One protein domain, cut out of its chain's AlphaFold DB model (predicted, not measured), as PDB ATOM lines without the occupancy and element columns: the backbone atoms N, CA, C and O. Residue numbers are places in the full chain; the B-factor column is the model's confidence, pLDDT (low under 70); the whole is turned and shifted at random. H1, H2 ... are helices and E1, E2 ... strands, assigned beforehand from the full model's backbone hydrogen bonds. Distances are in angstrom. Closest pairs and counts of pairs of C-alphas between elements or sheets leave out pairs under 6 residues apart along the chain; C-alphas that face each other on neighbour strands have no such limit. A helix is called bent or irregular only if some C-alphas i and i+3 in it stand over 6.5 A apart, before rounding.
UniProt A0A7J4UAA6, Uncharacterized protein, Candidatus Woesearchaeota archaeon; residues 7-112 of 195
ATOM      1  N   ILE A   7      27.385  57.280 -35.665       47.88
ATOM      2  CA  ILE A   7      27.320  55.916 -35.146       47.88
ATOM      3  C   ILE A   7      26.176  55.231 -35.872       47.88
ATOM      4  O   ILE A   7      25.019  55.584 -35.679       47.88
ATOM      5  N   TYR A   8      26.526  54.272 -36.723       52.69
ATOM      6  CA  TYR A   8      25.561  53.385 -37.361       52.69
ATOM      7  C   TYR A   8      25.647  52.056 -36.665       52.69
ATOM      8  O   TYR A   8      26.733  51.475 -36.544       52.69
ATOM      9  N   ALA A   9      24.503  51.602 -36.199       57.31
ATOM     10  CA  ALA A   9      24.433  50.419 -35.389       57.31
ATOM     11  C   ALA A   9      23.320  49.527 -35.913       57.31
ATOM     12  O   ALA A   9      22.263  50.001 -36.305       57.31
ATOM     13  N   PHE A  10      23.580  48.231 -35.964       62.09
ATOM     14  CA  PHE A  10      22.617  47.250 -36.439       62.09
ATOM     15  C   PHE A  10      22.498  46.147 -35.394       62.09
ATOM     16  O   PHE A  10      23.500  45.717 -34.833       62.09
ATOM     17  N   ASP A  11      21.302  45.654 -35.107       69.81
ATOM     18  CA  ASP A  11      21.194  44.452 -34.283       69.81
ATOM     19  C   ASP A  11      21.584  43.194 -35.086       69.81
ATOM     20  O   ASP A  11      21.497  43.165 -36.316       69.81
ATOM     21  N   GLU A  12      22.014  42.140 -34.390       72.62
ATOM     22  CA  GLU A  12      22.438  40.875 -35.006       72.62
ATOM     23  C   GLU A  12      21.365  40.259 -35.927       72.62
ATOM     24  O   GLU A  12      21.697  39.738 -36.992       72.62
ATOM     25  N   CYS A  13      20.072  40.370 -35.592       75.56
ATOM     26  CA  CYS A  13      18.996  39.852 -36.445       75.56
ATOM     27  C   CYS A  13      18.876  40.654 -37.750       75.56
ATOM     28  O   CYS A  13      18.684  40.073 -38.820       75.56
ATOM     29  N   SER A  14      18.989  41.979 -37.673       74.25
ATOM     30  CA  SER A  14      18.959  42.893 -38.817       74.25
ATOM     31  C   SER A  14      20.181  42.734 -39.717       74.25
ATOM     32  O   SER A  14      20.037  42.766 -40.940       74.25
ATOM     33  N   ILE A  15      21.365  42.493 -39.145       74.50
ATOM     34  CA  ILE A  15      22.577  42.210 -39.924       74.50
ATOM     35  C   ILE A  15      22.418  40.902 -40.699       74.50
ATOM     36  O   ILE A  15      22.694  40.873 -41.892       74.50
ATOM     37  N   LEU A  16      21.911  39.834 -40.078       80.62
ATOM     38  CA  LEU A  16      21.719  38.543 -40.756       80.62
ATOM     39  C   LEU A  16      20.772  38.630 -41.970       80.62
ATOM     40  O   LEU A  16      20.915  37.866 -42.921       80.62
ATOM     41  N   LYS A  17      19.845  39.594 -41.996       76.81
ATOM     42  CA  LYS A  17      18.960  39.857 -43.149       76.81
ATOM     43  C   LYS A  17      19.674  40.470 -44.358       76.81
ATOM     44  O   LYS A  17      19.094  40.523 -45.442       76.81
ATOM     45  N   LEU A  18      20.911  40.941 -44.189       75.44
ATOM     46  CA  LEU A  18      21.762  41.388 -45.293       75.44
ATOM     47  C   LEU A  18      22.358  40.237 -46.094       75.44
ATOM     48  O   LEU A  18      22.762  40.475 -47.232       75.44
ATOM     49  N   CYS A  19      22.410  39.038 -45.513       82.19
ATOM     50  CA  CYS A  19      22.984  37.861 -46.141       82.19
ATOM     51  C   CYS A  19      22.260  37.549 -47.460       82.19
ATOM     52  O   CYS A  19      21.039  37.365 -47.492       82.19
ATOM     53  N   GLU A  20      23.012  37.516 -48.560       85.69
ATOM     54  CA  GLU A  20      22.510  37.070 -49.857       85.69
ATOM     55  C   GLU A  20      22.591  35.549 -49.912       85.69
ATOM     56  O   GLU A  20      23.675  34.976 -49.924       85.69
ATOM     57  N   ILE A  21      21.431  34.900 -49.941       88.38
ATOM     58  CA  ILE A  21      21.356  33.445 -49.899       88.38
ATOM     59  C   ILE A  21      21.270  32.907 -51.320       88.38
ATOM     60  O   ILE A  21      20.313  33.176 -52.057       88.38
ATOM     61  N   HIS A  22      22.259  32.106 -51.697       90.38
ATOM     62  CA  HIS A  22      22.272  31.424 -52.975       90.38
ATOM     63  C   HIS A  22      21.261  30.282 -52.989       90.38
ATOM     64  O   HIS A  22      21.226  29.439 -52.089       90.38
ATOM     65  N   ILE A  23      20.449  30.249 -54.048       86.88
ATOM     66  CA  ILE A  23      19.462  29.197 -54.267       86.88
ATOM     67  C   ILE A  23      20.081  28.138 -55.186       86.88
ATOM     68  O   ILE A  23      20.365  28.429 -56.357       86.88
ATOM     69  N   PRO A  24      20.279  26.898 -54.702       84.06
ATOM     70  CA  PRO A  24      20.793  25.819 -55.527       84.06
ATOM     71  C   PRO A  24      19.901  25.585 -56.753       84.06
ATOM     72  O   PRO A  24      18.677  25.708 -56.644       84.06
ATOM     73  N   PRO A  25      20.472  25.178 -57.902       86.56
ATOM     74  CA  PRO A  25      19.727  25.010 -59.151       86.56
ATOM     75  C   PRO A  25      18.457  24.161 -59.025       86.56
ATOM     76  O   PRO A  25      17.416  24.522 -59.567       86.56
ATOM     77  N   ALA A  26      18.513  23.081 -58.240       83.75
ATOM     78  CA  ALA A  26      17.380  22.184 -58.002       83.75
ATOM     79  C   ALA A  26      16.161  22.874 -57.359       83.75
ATOM     80  O   ALA A  26      15.039  22.397 -57.508       83.75
ATOM     81  N   TYR A  27      16.370  23.992 -56.658       82.81
ATOM     82  CA  TYR A  27      15.309  24.733 -55.983       82.81
ATOM     83  C   TYR A  27      14.854  25.973 -56.752       82.81
ATOM     84  O   TYR A  27      13.799  26.510 -56.434       82.81
ATOM     85  N   GLN A  28      15.573  26.404 -57.793       85.00
ATOM     86  CA  GLN A  28      15.235  27.615 -58.556       85.00
ATOM     87  C   GLN A  28      13.839  27.563 -59.188       85.00
ATOM     88  O   GLN A  28      13.214  28.592 -59.375       85.00
ATOM     89  N   ILE A  29      13.279  26.383 -59.456       82.50
ATOM     90  CA  ILE A  29      11.897  26.266 -59.951       82.50
ATOM     91  C   ILE A  29      10.844  26.766 -58.945       82.50
ATOM     92  O   ILE A  29       9.753  27.164 -59.346       82.50
ATOM     93  N   PHE A  30      11.162  26.761 -57.647       78.50
ATOM     94  CA  PHE A  30      10.271  27.216 -56.575       78.50
ATOM     95  C   PHE A  30      10.450  28.702 -56.248       78.50
ATOM     96  O   PHE A  30       9.618  29.288 -55.556       78.50
ATOM     97  N   PHE A  31      11.523  29.316 -56.746       75.00
ATOM     98  CA  PHE A  31      11.883  30.697 -56.466       75.00
ATOM     99  C   PHE A  31      12.088  31.433 -57.785       75.00
ATOM    100  O   PHE A  31      12.985  31.114 -58.547       75.00
ATOM    101  N   ALA A  32      11.322  32.490 -58.050       69.81
ATOM    102  CA  ALA A  32      11.438  33.272 -59.290       69.81
ATOM    103  C   ALA A  32      12.804  33.985 -59.492       69.81
ATOM    104  O   ALA A  32      12.941  34.818 -60.386       69.81
ATOM    105  N   LYS A  33      13.798  33.725 -58.634       74.81
ATOM    106  CA  LYS A  33      15.119  34.358 -58.587       74.81
ATOM    107  C   LYS A  33      16.184  33.324 -58.221       74.81
ATOM    108  O   LYS A  33      15.899  32.378 -57.500       74.81
ATOM    109  N   SER A  34      17.421  33.549 -58.659       81.44
ATOM    110  CA  SER A  34      18.591  32.735 -58.287       81.44
ATOM    111  C   SER A  34      19.135  33.033 -56.880       81.44
ATOM    112  O   SER A  34      19.944  32.266 -56.359       81.44
ATOM    113  N   ILE A  35      18.700  34.139 -56.271       82.62
ATOM    114  CA  ILE A  35      19.115  34.610 -54.945       82.62
ATOM    115  C   ILE A  35      17.859  34.922 -54.129       82.62
ATOM    116  O   ILE A  35      16.920  35.547 -54.638       82.62
ATOM    117  N   LEU A  36      17.853  34.506 -52.863       81.06
ATOM    118  CA  LEU A  36      16.809  34.836 -51.899       81.06
ATOM    119  C   LEU A  36      17.226  36.079 -51.095       81.06
ATOM    120  O   LEU A  36      18.285  36.093 -50.476       81.06
ATOM    121  N   THR A  37      16.389  37.121 -51.103       71.94
ATOM    122  CA  THR A  37      16.656  38.406 -50.423       71.94
ATOM    123  C   THR A  37      15.391  38.974 -49.778       71.94
ATOM    124  O   THR A  37      14.318  38.914 -50.387       71.94
ATOM    125  N   GLU A  38      15.507  39.626 -48.618       69.19
ATOM    126  CA  GLU A  38      14.401  40.397 -48.025       69.19
ATOM    127  C   GLU A  38      14.126  41.699 -48.814       69.19
ATOM    128  O   GLU A  38      15.036  42.324 -49.360       69.19
ATOM    129  N   ARG A  39      12.869  42.173 -48.848       59.22
ATOM    130  CA  ARG A  39      12.482  43.424 -49.544       59.22
ATOM    131  C   ARG A  39      13.273  44.664 -49.097       59.22
ATOM    132  O   ARG A  39      13.475  45.568 -49.902       59.22
ATOM    133  N   ASN A  40      13.732  44.707 -47.845       55.12
ATOM    134  CA  ASN A  40      14.489  45.838 -47.295       55.12
ATOM    135  C   ASN A  40      16.014  45.685 -47.413       55.12
ATOM    136  O   ASN A  40      16.728  46.659 -47.172       55.12
ATOM    137  N   HIS A  41      16.520  44.519 -47.835       67.25
ATOM    138  CA  HIS A  41      17.960  44.243 -47.858       67.25
ATOM    139  C   HIS A  41      18.733  45.256 -48.718       67.25
ATOM    140  O   HIS A  41      19.776  45.731 -48.290       67.25
ATOM    141  N   HIS A  42      18.206  45.668 -49.881       61.00
ATOM    142  CA  HIS A  42      18.932  46.583 -50.771       61.00
ATOM    143  C   HIS A  42      19.170  47.941 -50.097       61.00
ATOM    144  O   HIS A  42      20.251  48.509 -50.230       61.00
ATOM    145  N   LYS A  43      18.197  48.460 -49.340       59.16
ATOM    146  CA  LYS A  43      18.348  49.741 -48.634       59.16
ATOM    147  C   LYS A  43      19.455  49.659 -47.586       59.16
ATOM    148  O   LYS A  43      20.304  50.545 -47.533       59.16
ATOM    149  N   ILE A  44      19.481  48.569 -46.818       62.25
ATOM    150  CA  ILE A  44      20.485  48.344 -45.774       62.25
ATOM    151  C   ILE A  44      21.859  48.061 -46.406       62.25
ATOM    152  O   ILE A  44      22.849  48.653 -45.994       62.25
ATOM    153  N   LYS A  45      21.937  47.262 -47.479       67.12
ATOM    154  CA  LYS A  45      23.174  47.021 -48.244       67.12
ATOM    155  C   LYS A  45      23.754  48.323 -48.792       67.12
ATOM    156  O   LYS A  45      24.946  48.577 -48.658       67.12
ATOM    157  N   THR A  46      22.913  49.182 -49.366       63.97
ATOM    158  CA  THR A  46      23.325  50.513 -49.830       63.97
ATOM    159  C   THR A  46      23.765  51.407 -48.674       63.97
ATOM    160  O   THR A  46      24.708  52.176 -48.842       63.97
ATOM    161  N   ALA A  47      23.123  51.317 -47.505       62.84
ATOM    162  CA  ALA A  47      23.585  52.014 -46.312       62.84
ATOM    163  C   ALA A  47      24.996  51.541 -45.929       62.84
ATOM    164  O   ALA A  47      25.893  52.372 -45.890       62.84
ATOM    165  N   VAL A  48      25.227  50.231 -45.790       67.06
ATOM    166  CA  VAL A  48      26.548  49.651 -45.470       67.06
ATOM    167  C   VAL A  48      27.623  50.086 -46.472       67.06
ATOM    168  O   VAL A  48      28.661  50.590 -46.059       67.06
ATOM    169  N   GLN A  49      27.348  50.020 -47.778       69.00
ATOM    170  CA  GLN A  49      28.284  50.487 -48.812       69.00
ATOM    171  C   GLN A  49      28.639  51.975 -48.671       69.00
ATOM    172  O   GLN A  49      29.771  52.378 -48.930       69.00
ATOM    173  N   ARG A  50      27.679  52.816 -48.262       64.19
ATOM    174  CA  ARG A  50      27.945  54.236 -47.983       64.19
ATOM    175  C   ARG A  50      28.819  54.421 -46.744       64.19
ATOM    176  O   ARG A  50      29.570  55.391 -46.710       64.19
ATOM    177  N   LEU A  51      28.710  53.541 -45.747       64.56
ATOM    178  CA  LEU A  51      29.571  53.557 -44.560       64.56
ATOM    179  C   LEU A  51      31.003  53.187 -44.923       64.56
ATOM    180  O   LEU A  51      31.919  53.906 -44.537       64.56
ATOM    181  N   ASP A  52      31.168  52.148 -45.743       68.38
ATOM    182  CA  ASP A  52      32.469  51.720 -46.260       68.38
ATOM    183  C   ASP A  52      33.137  52.833 -47.068       68.38
ATOM    184  O   ASP A  52      34.296  53.165 -46.842       68.38
ATOM    185  N   PHE A  53      32.384  53.478 -47.967       68.81
ATOM    186  CA  PHE A  53      32.891  54.588 -48.776       68.81
ATOM    187  C   PHE A  53      33.374  55.778 -47.933       68.81
ATOM    188  O   PHE A  53      34.284  56.496 -48.340       68.81
ATOM    189  N   LYS A  54      32.748  56.013 -46.776       64.75
ATOM    190  CA  LYS A  54      33.068  57.130 -45.878       64.75
ATOM    191  C   LYS A  54      34.034  56.753 -44.749       64.75
ATOM    192  O   LYS A  54      34.265  57.594 -43.886       64.75
ATOM    193  N   ASP A  55      34.557  55.524 -44.739       67.25
ATOM    194  CA  ASP A  55      35.394  54.974 -43.662       67.25
ATOM    195  C   ASP A  55      34.764  55.147 -42.263       67.25
ATOM    196  O   ASP A  55      35.412  55.485 -41.271       67.25
ATOM    197  N   ILE A  56      33.437  54.978 -42.185       62.31
ATOM    198  CA  ILE A  56      32.707  55.115 -40.924       62.31
ATOM    199  C   ILE A  56      32.643  53.760 -40.227       62.31
ATOM    200  O   ILE A  56      32.220  52.760 -40.808       62.31
ATOM    201  N   LYS A  57      32.996  53.748 -38.937       63.16
ATOM    202  CA  LYS A  57      32.881  52.557 -38.091       63.16
ATOM    203  C   LYS A  57      31.441  52.047 -38.019       63.16
ATOM    204  O   LYS A  57      30.514  52.804 -37.729       63.16
ATOM    205  N   LYS A  58      31.295  50.741 -38.225       70.94
ATOM    206  CA  LYS A  58      30.028  50.009 -38.181       70.94
ATOM    207  C   LYS A  58      29.942  49.248 -36.867       70.94
ATOM    208  O   LYS A  58      30.888  48.551 -36.505       70.94
ATOM    209  N   TRP A  59      28.812  49.358 -36.185       69.50
ATOM    210  CA  TRP A  59      28.604  48.734 -34.883       69.50
ATOM    211  C   TRP A  59      27.486  47.697 -34.933       69.50
ATOM    212  O   TRP A  59      26.574  47.803 -35.759       69.50
ATOM    213  N   ARG A  60      27.531  46.715 -34.026       71.88
ATOM    214  CA  ARG A  60      26.458  45.733 -33.846       71.88
ATOM    215  C   ARG A  60      25.975  45.603 -32.410       71.88
ATOM    216  O   ARG A  60      26.784  45.619 -31.488       71.88
ATOM    217  N   PHE A  61      24.679  45.370 -32.238       69.44
ATOM    218  CA  PHE A  61      24.087  44.994 -30.955       69.44
ATOM    219  C   PHE A  61      23.828  43.497 -30.891       69.44
ATOM    220  O   PHE A  61      23.351  42.897 -31.856       69.44
ATOM    221  N   VAL A  62      24.074  42.914 -29.723       67.81
ATOM    222  CA  VAL A  62      23.756  41.512 -29.434       67.81
ATOM    223  C   VAL A  62      22.549  41.487 -28.490       67.81
ATOM    224  O   VAL A  62      22.723  41.649 -27.282       67.81
ATOM    225  N   PRO A  63      21.309  41.366 -29.010       59.12
ATOM    226  CA  PRO A  63      20.097  41.403 -28.185       59.12
ATOM    227  C   PRO A  63      19.923  40.144 -27.313       59.12
ATOM    228  O   PRO A  63      19.240  40.194 -26.293       59.12
ATOM    229  N   SER A  64      20.549  39.023 -27.686       63.16
ATOM    230  CA  SER A  64      20.591  37.779 -26.906       63.16
ATOM    231  C   SER A  64      21.904  37.046 -27.159       63.16
ATOM    232  O   SER A  64      22.334  37.003 -28.305       63.16
ATOM    233  N   GLU A  65      22.466  36.363 -26.163       64.50
ATOM    234  CA  GLU A  65      23.694  35.559 -26.331       64.50
ATOM    235  C   GLU A  65      23.522  34.323 -27.242       64.50
ATOM    236  O   GLU A  65      24.484  33.609 -27.515       64.50
ATOM    237  N   ASN A  66      22.307  34.036 -27.728       80.00
ATOM    238  CA  ASN A  66      22.023  32.852 -28.537       80.00
ATOM    239  C   ASN A  66      21.945  33.174 -30.040       80.00
ATOM    240  O   ASN A  66      20.860  33.214 -30.629       80.00
ATOM    241  N   THR A  67      23.112  33.343 -30.663       82.25
ATOM    242  CA  THR A  67      23.273  33.529 -32.115       82.25
ATOM    243  C   THR A  67      22.536  32.454 -32.928       82.25
ATOM    244  O   THR A  67      21.882  32.774 -33.921       82.25
ATOM    245  N   GLN A  68      22.518  31.195 -32.471       88.44
ATOM    246  CA  GLN A  68      21.826  30.109 -33.178       88.44
ATOM    247  C   GLN A  68      20.309  30.324 -33.252       88.44
ATOM    248  O   GLN A  68      19.681  30.084 -34.284       88.44
ATOM    249  N   SER A  69      19.708  30.818 -32.170       87.19
ATOM    250  CA  SER A  69      18.291  31.189 -32.148       87.19
ATOM    251  C   SER A  69      17.994  32.310 -33.147       87.19
ATOM    252  O   SER A  69      16.994  32.247 -33.869       87.19
ATOM    253  N   ASN A  70      18.884  33.302 -33.250       83.38
ATOM    254  CA  ASN A  70      18.747  34.417 -34.188       83.38
ATOM    255  C   ASN A  70      18.847  33.945 -35.647       83.38
ATOM    256  O   ASN A  70      17.984  34.288 -36.457       83.38
ATOM    257  N   ILE A  71      19.805  33.068 -35.959       90.44
ATOM    258  CA  ILE A  71      19.944  32.445 -37.283       90.44
ATOM    259  C   ILE A  71      18.667  31.692 -37.673       90.44
ATOM    260  O   ILE A  71      18.124  31.906 -38.757       90.44
ATOM    261  N   ILE A  72      18.129  30.861 -36.774       89.38
ATOM    262  CA  ILE A  72      16.903  30.093 -37.039       89.38
ATOM    263  C   ILE A  72      15.710  31.026 -37.289       89.38
ATOM    264  O   ILE A  72      14.927  30.786 -38.213       89.38
ATOM    265  N   LYS A  73      15.561  32.090 -36.489       86.81
ATOM    266  CA  LYS A  73      14.499  33.093 -36.671       86.81
ATOM    267  C   LYS A  73      14.592  33.760 -38.043       86.81
ATOM    268  O   LYS A  73      13.581  33.843 -38.741       86.81
ATOM    269  N   VAL A  74      15.786  34.193 -38.446       85.06
ATOM    270  CA  VAL A  74      16.007  34.850 -39.743       85.06
ATOM    271  C   VAL A  74      15.765  33.878 -40.898       85.06
ATOM    272  O   VAL A  74      15.031  34.222 -41.823       85.06
ATOM    273  N   ALA A  75      16.264  32.642 -40.812       88.50
ATOM    274  CA  ALA A  75      16.021  31.606 -41.818       88.50
ATOM    275  C   ALA A  75      14.522  31.323 -42.013       88.50
ATOM    276  O   ALA A  75      14.042  31.243 -43.143       88.50
ATOM    277  N   ASN A  76      13.760  31.208 -40.918       86.00
ATOM    278  CA  ASN A  76      12.308  31.017 -40.984       86.00
ATOM    279  C   ASN A  76      11.612  32.195 -41.669       86.00
ATOM    280  O   ASN A  76      10.741  31.979 -42.506       86.00
ATOM    281  N   LYS A  77      12.016  33.425 -41.339       83.75
ATOM    282  CA  LYS A  77      11.436  34.649 -41.898       83.75
ATOM    283  C   LYS A  77      11.758  34.830 -43.384       83.75
ATOM    284  O   LYS A  77      10.901  35.259 -44.143       83.75
ATOM    285  N   LEU A  78      12.964  34.470 -43.823       82.31
ATOM    286  CA  LEU A  78      13.338  34.495 -45.246       82.31
ATOM    287  C   LEU A  78      12.516  33.510 -46.084       82.31
ATOM    288  O   LEU A  78      12.237  33.768 -47.253       82.31
ATOM    289  N   LEU A  79      12.132  32.386 -45.480       82.62
ATOM    290  CA  LEU A  79      11.303  31.361 -46.105       82.62
ATOM    291  C   LEU A  79       9.797  31.634 -45.971       82.62
ATOM    292  O   LEU A  79       8.999  30.978 -46.643       82.62
ATOM    293  N   GLU A  80       9.400  32.593 -45.136       79.81
ATOM    294  CA  GLU A  80       8.006  32.966 -44.916       79.81
ATOM    295  C   GLU A  80       7.361  33.449 -46.226       79.81
ATOM    296  O   GLU A  80       7.900  34.293 -46.941       79.81
ATOM    297  N   GLY A  81       6.204  32.881 -46.575       68.62
ATOM    298  CA  GLY A  81       5.495  33.192 -47.822       68.62
ATOM    299  C   GLY A  81       5.913  32.358 -49.039       68.62
ATOM    300  O   GLY A  81       5.238  32.419 -50.066       68.62
ATOM    301  N   TYR A  82       6.951  31.526 -48.928       73.19
ATOM    302  CA  TYR A  82       7.206  30.450 -49.887       73.19
ATOM    303  C   TYR A  82       6.456  29.193 -49.441       73.19
ATOM    304  O   TYR A  82       6.156  29.027 -48.260       73.19
ATOM    305  N   ASN A  83       6.103  28.295 -50.361       65.06
ATOM    306  CA  ASN A  83       5.388  27.071 -49.995       65.06
ATOM    307  C   ASN A  83       6.356  26.059 -49.345       65.06
ATOM    308  O   ASN A  83       6.784  25.087 -49.967       65.06
ATOM    309  N   ILE A  84       6.743  26.328 -48.090       57.81
ATOM    310  CA  ILE A  84       7.788  25.613 -47.334       57.81
ATOM    311  C   ILE A  84       7.472  24.123 -47.192       57.81
ATOM    312  O   ILE A  84       8.388  23.314 -47.096       57.81
ATOM    313  N   GLN A  85       6.194  23.733 -47.225       59.31
ATOM    314  CA  GLN A  85       5.789  22.327 -47.124       59.31
ATOM    315  C   GLN A  85       6.332  21.462 -48.273       59.31
ATOM    316  O   GLN A  85       6.484  20.256 -48.092       59.31
ATOM    317  N   MET A  86       6.667  22.062 -49.422       59.38
ATOM    318  CA  MET A  86       7.313  21.366 -50.539       59.38
ATOM    319  C   MET A  86       8.846  21.467 -50.527       59.38
ATOM    320  O   MET A  86       9.502  20.777 -51.305       59.38
ATOM    321  N   LEU A  87       9.436  22.305 -49.666       65.56
ATOM    322  CA  LEU A  87      10.888  22.466 -49.594       65.56
ATOM    323  C   LEU A  87      11.493  21.370 -48.704       65.56
ATOM    324  O   LEU A  87      11.128  21.253 -47.531       65.56
ATOM    325  N   PRO A  88      12.448  20.571 -49.209       65.44
ATOM    326  CA  PRO A  88      13.148  19.589 -48.395       65.44
ATOM    327  C   PRO A  88      13.807  20.250 -47.182       65.44
ATOM    328  O   PRO A  88      14.399  21.325 -47.298       65.44
ATOM    329  N   LYS A  89      13.807  19.561 -46.030       74.56
ATOM    330  CA  LYS A  89      14.570  19.970 -44.828       74.56
ATOM    331  C   LYS A  89      16.029  20.329 -45.154       74.56
ATOM    332  O   LYS A  89      16.609  21.192 -44.505       74.56
ATOM    333  N   ILE A  90      16.578  19.691 -46.189       79.75
ATOM    334  CA  ILE A  90      17.926  19.898 -46.722       79.75
ATOM    335  C   ILE A  90      18.132  21.341 -47.212       79.75
ATOM    336  O   ILE A  90      19.161  21.930 -46.910       79.75
ATOM    337  N   PHE A  91      17.159  21.952 -47.898       84.38
ATOM    338  CA  PHE A  91      17.305  23.332 -48.378       84.38
ATOM    339  C   PHE A  91      17.359  24.329 -47.219       84.38
ATOM    340  O   PHE A  91      18.223  25.198 -47.181       84.38
ATOM    341  N   LYS A  92      16.484  24.166 -46.220       86.75
ATOM    342  CA  LYS A  92      16.522  25.002 -45.013       86.75
ATOM    343  C   LYS A  92      17.860  24.871 -44.278       86.75
ATOM    344  O   LYS A  92      18.373  25.876 -43.801       86.75
ATOM    345  N   ALA A  93      18.421  23.663 -44.206       88.62
ATOM    346  CA  ALA A  93      19.743  23.448 -43.625       88.62
ATOM    347  C   ALA A  93      20.836  24.216 -44.390       88.62
ATOM    348  O   ALA A  93      21.648  24.873 -43.755       88.62
ATOM    349  N   GLN A  94      20.793  24.236 -45.726       90.12
ATOM    350  CA  GLN A  94      21.734  25.012 -46.550       90.12
ATOM    351  C   GLN A  94      21.597  26.531 -46.372       90.12
ATOM    352  O   GLN A  94      22.582  27.257 -46.470       90.12
ATOM    353  N   ILE A  95      20.384  27.039 -46.125       90.69
ATOM    354  CA  ILE A  95      20.190  28.457 -45.775       90.69
ATOM    355  C   ILE A  95      20.810  28.752 -44.411       90.69
ATOM    356  O   ILE A  95      21.484  29.764 -44.252       90.69
ATOM    357  N   ILE A  96      20.568  27.881 -43.430       92.69
ATOM    358  CA  ILE A  96      21.137  28.025 -42.087       92.69
ATOM    359  C   ILE A  96      22.666  28.009 -42.160       92.69
ATOM    360  O   ILE A  96      23.282  28.886 -41.577       92.69
ATOM    361  N   GLU A  97      23.260  27.101 -42.932       94.38
ATOM    362  CA  GLU A  97      24.712  27.018 -43.133       94.38
ATOM    363  C   GLU A  97      25.298  28.318 -43.715       94.38
ATOM    364  O   GLU A  97      26.265  28.850 -43.177       94.38
ATOM    365  N   GLN A  98      24.663  28.898 -44.740       94.00
ATOM    366  CA  GLN A  98      25.081  30.193 -45.299       94.00
ATOM    367  C   GLN A  98      24.941  31.346 -44.288       94.00
ATOM    368  O   GLN A  98      25.788  32.236 -44.231       94.00
ATOM    369  N   LEU A  99      23.887  31.338 -43.464       91.88
ATOM    370  CA  LEU A  99      23.710  32.325 -42.395       91.88
ATOM    371  C   LEU A  99      24.728  32.140 -41.263       91.88
ATOM    372  O   LEU A  99      25.180  33.131 -40.702       91.88
ATOM    373  N   GLU A 100      25.095  30.904 -40.929       94.12
ATOM    374  CA  GLU A 100      26.148  30.581 -39.959       94.12
ATOM    375  C   GLU A 100      27.518  31.036 -40.467       94.12
ATOM    376  O   GLU A 100      28.272  31.653 -39.717       94.12
ATOM    377  N   GLU A 101      27.827  30.792 -41.743       93.19
ATOM    378  CA  GLU A 101      29.014  31.329 -42.413       93.19
ATOM    379  C   GLU A 101      29.062  32.849 -42.313       93.19
ATOM    380  O   GLU A 101      30.004  33.392 -41.741       93.19
ATOM    381  N   PHE A 102      28.002  33.523 -42.759       90.00
ATOM    382  CA  PHE A 102      27.916  34.974 -42.679       90.00
ATOM    383  C   PHE A 102      28.024  35.473 -41.231       90.00
ATOM    384  O   PHE A 102      28.716  36.449 -40.958       90.00
ATOM    385  N   SER A 103      27.409  34.770 -40.276       88.38
ATOM    386  CA  SER A 103      27.483  35.104 -38.854       88.38
ATOM    387  C   SER A 103      28.902  35.043 -38.292       88.38
ATOM    388  O   SER A 103      29.203  35.797 -37.366       88.38
ATOM    389  N   ARG A 104      29.772  34.174 -38.818       90.38
ATOM    390  CA  ARG A 104      31.187  34.113 -38.417       90.38
ATOM    391  C   ARG A 104      31.982  35.325 -38.905       90.38
ATOM    392  O   ARG A 104      32.932  35.720 -38.233       90.38
ATOM    393  N   ASP A 105      31.556  35.946 -40.001       86.75
ATOM    394  CA  ASP A 105      32.209  37.126 -40.579       86.75
ATOM    395  C   ASP A 105      31.734  38.444 -39.946       86.75
ATOM    396  O   ASP A 105      32.443  39.456 -39.978       86.75
ATOM    397  N   ILE A 106      30.547  38.446 -39.326       82.25
ATOM    398  CA  ILE A 106      29.963  39.630 -38.677       82.25
ATOM    399  C   ILE A 106      30.934  40.280 -37.665       82.25
ATOM    400  O   ILE A 106      31.161  41.487 -37.784       82.25
ATOM    401  N   PRO A 107      31.557  39.557 -36.707       82.69
ATOM    402  CA  PRO A 107      32.472  40.160 -35.734       82.69
ATOM    403  C   PRO A 107      33.744  40.764 -36.344       82.69
ATOM    404  O   PRO A 107      34.392  41.571 -35.687       82.69
ATOM    405  N   LEU A 108      34.107  40.386 -37.576       82.75
ATOM    406  CA  LEU A 108      35.259  40.947 -38.291       82.75
ATOM    407  C   LEU A 108      34.933  42.297 -38.944       82.75
ATOM    408  O   LEU A 108      35.833  43.085 -39.224       82.75
ATOM    409  N   THR A 109      33.649  42.552 -39.205       72.69
ATOM    410  CA  THR A 109      33.177  43.712 -39.977       72.69
ATOM    411  C   THR A 109      32.449  44.744 -39.112       72.69
ATOM    412  O   THR A 109      32.421  45.928 -39.459       72.69
ATOM    413  N   PHE A 110      31.844  44.303 -38.006       74.81
ATOM    414  CA  PHE A 110      31.012  45.121 -37.129       74.81
ATOM    415  C   PHE A 110      31.495  45.020 -35.682       74.81
ATOM    416  O   PHE A 110      31.430  43.952 -35.063       74.81
ATOM    417  N   ASP A 111      31.919  46.159 -35.134       74.75
ATOM    418  CA  ASP A 111      32.382  46.258 -33.755       74.75
ATOM    419  C   ASP A 111      31.209  46.000 -32.791       74.75
ATOM    420  O   ASP A 111      30.117  46.557 -32.932       74.75
ATOM    421  N   GLU A 112      31.419  45.143 -31.795       72.12
ATOM    422  CA  GLU A 112      30.357  44.738 -30.876       72.12
ATOM    423  C   GLU A 112      30.078  45.798 -29.802       72.12
ATOM    424  O   GLU A 112      30.981  46.299 -29.123       72.12
TER     425      GLU A 112
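Overview. This is residues 7 to 112 of the 195 residues of an uncharacterized protein of Candidatus Woesearchaeota archaeon (UniProt A0A7J4UAA6). The long helix H5 runs along the longest axis of the domain, H4 crosses it, and the short H1 packs on both. A small pair of parallel strands, E1 and E2, sits near the last residues of H5, while the stretch between H1 and E2 runs to the other end of the domain, where H2 lies close to Phe 91 of H5, and folds back through H3, which touches no helix. The printed part has 106 residues with five named helices and two named strands, in the order E1, H1, H2, H3, E2, H4, H5, and its class is mostly helix. It is compact, with a radius of gyration of the C-alphas of 14.5 A and spans of 43 by 29 by 20 A.

Arrangement. E1, residues 8 to 11, and E2, residues 58 to 61, are parallel neighbours at 32 degrees; N 10 and O 59 are 3.0 A apart, and N 61 and O 10 are 2.9 A apart, both within hydrogen-bond range. With H1, residues 12 to 16, H2, residues 25 to 30, and H3, residues 41 to 53, between them, they form a strand-helix-strand unit, two parallel neighbour strands joined through helices. Residues 21 to 22 pair with residues 35 to 36, antiparallel. H3 is near H1, with 6 pairs of C-alphas within 10 A, and apart from E1, but only just, the closest C-alphas being 8.2 A apart. H1 touches H4, residues 67 to 79, where the closest C-alphas, those of Cys 13 and Asn 70, are 5.9 A apart. H1 also touches H5, residues 89 to 109, at residues 99 to 106 of H5 alone; the closest C-alphas are those of Leu 16 and Leu 99, 6.7 A. H4, with residues 71 to 75 alone, touches residues 92 to 100 of H5 at a steep tilt of 54 degrees, opposite ways; the closest C-alphas are those of Ala 75 and Ile 96, 6.3 A. H2 and H5 are close but not clearly touching, about perpendicular at 74 degrees, with the C-alphas of Tyr 27 and Phe 91 closest, 8.0 A apart. Residues 59 to 60 of E2 pair with residues 111 to 112, parallel. In H1, H3 and H4 every O i to N i+4 pair is within hydrogen-bond range; in H5 it is 15 of 17, and in H2 0 of 2, with 2 of 3 O i to N i+3 pairs within range.

Along the chain. E1 begins at C-alpha 8, (25.561, 53.385, -37.361), and is 10.4 A long; H1 is 6.2 A, H2 10.0 A, H3 18.2 A, E2 10.6 A, H4 18.5 A and H5 30.6 A. H5 ends at C-alpha 109, (33.177, 43.712, -39.977). H2 is irregular, with C-alphas 26 and 29 7.1 A apart, and H5 only just, with C-alphas 104 and 107 6.7 A apart.

Size, cuts and confidence. The two C-alphas farthest apart, those of Asp 55 and Met 86, are 44.3 A apart. The printed part has no cut, and no link is long. The mean pLDDT of the printed part is 75.8; 39 residues are under 70, among them residues 7 to 11, 38 to 57 and 83 to 88.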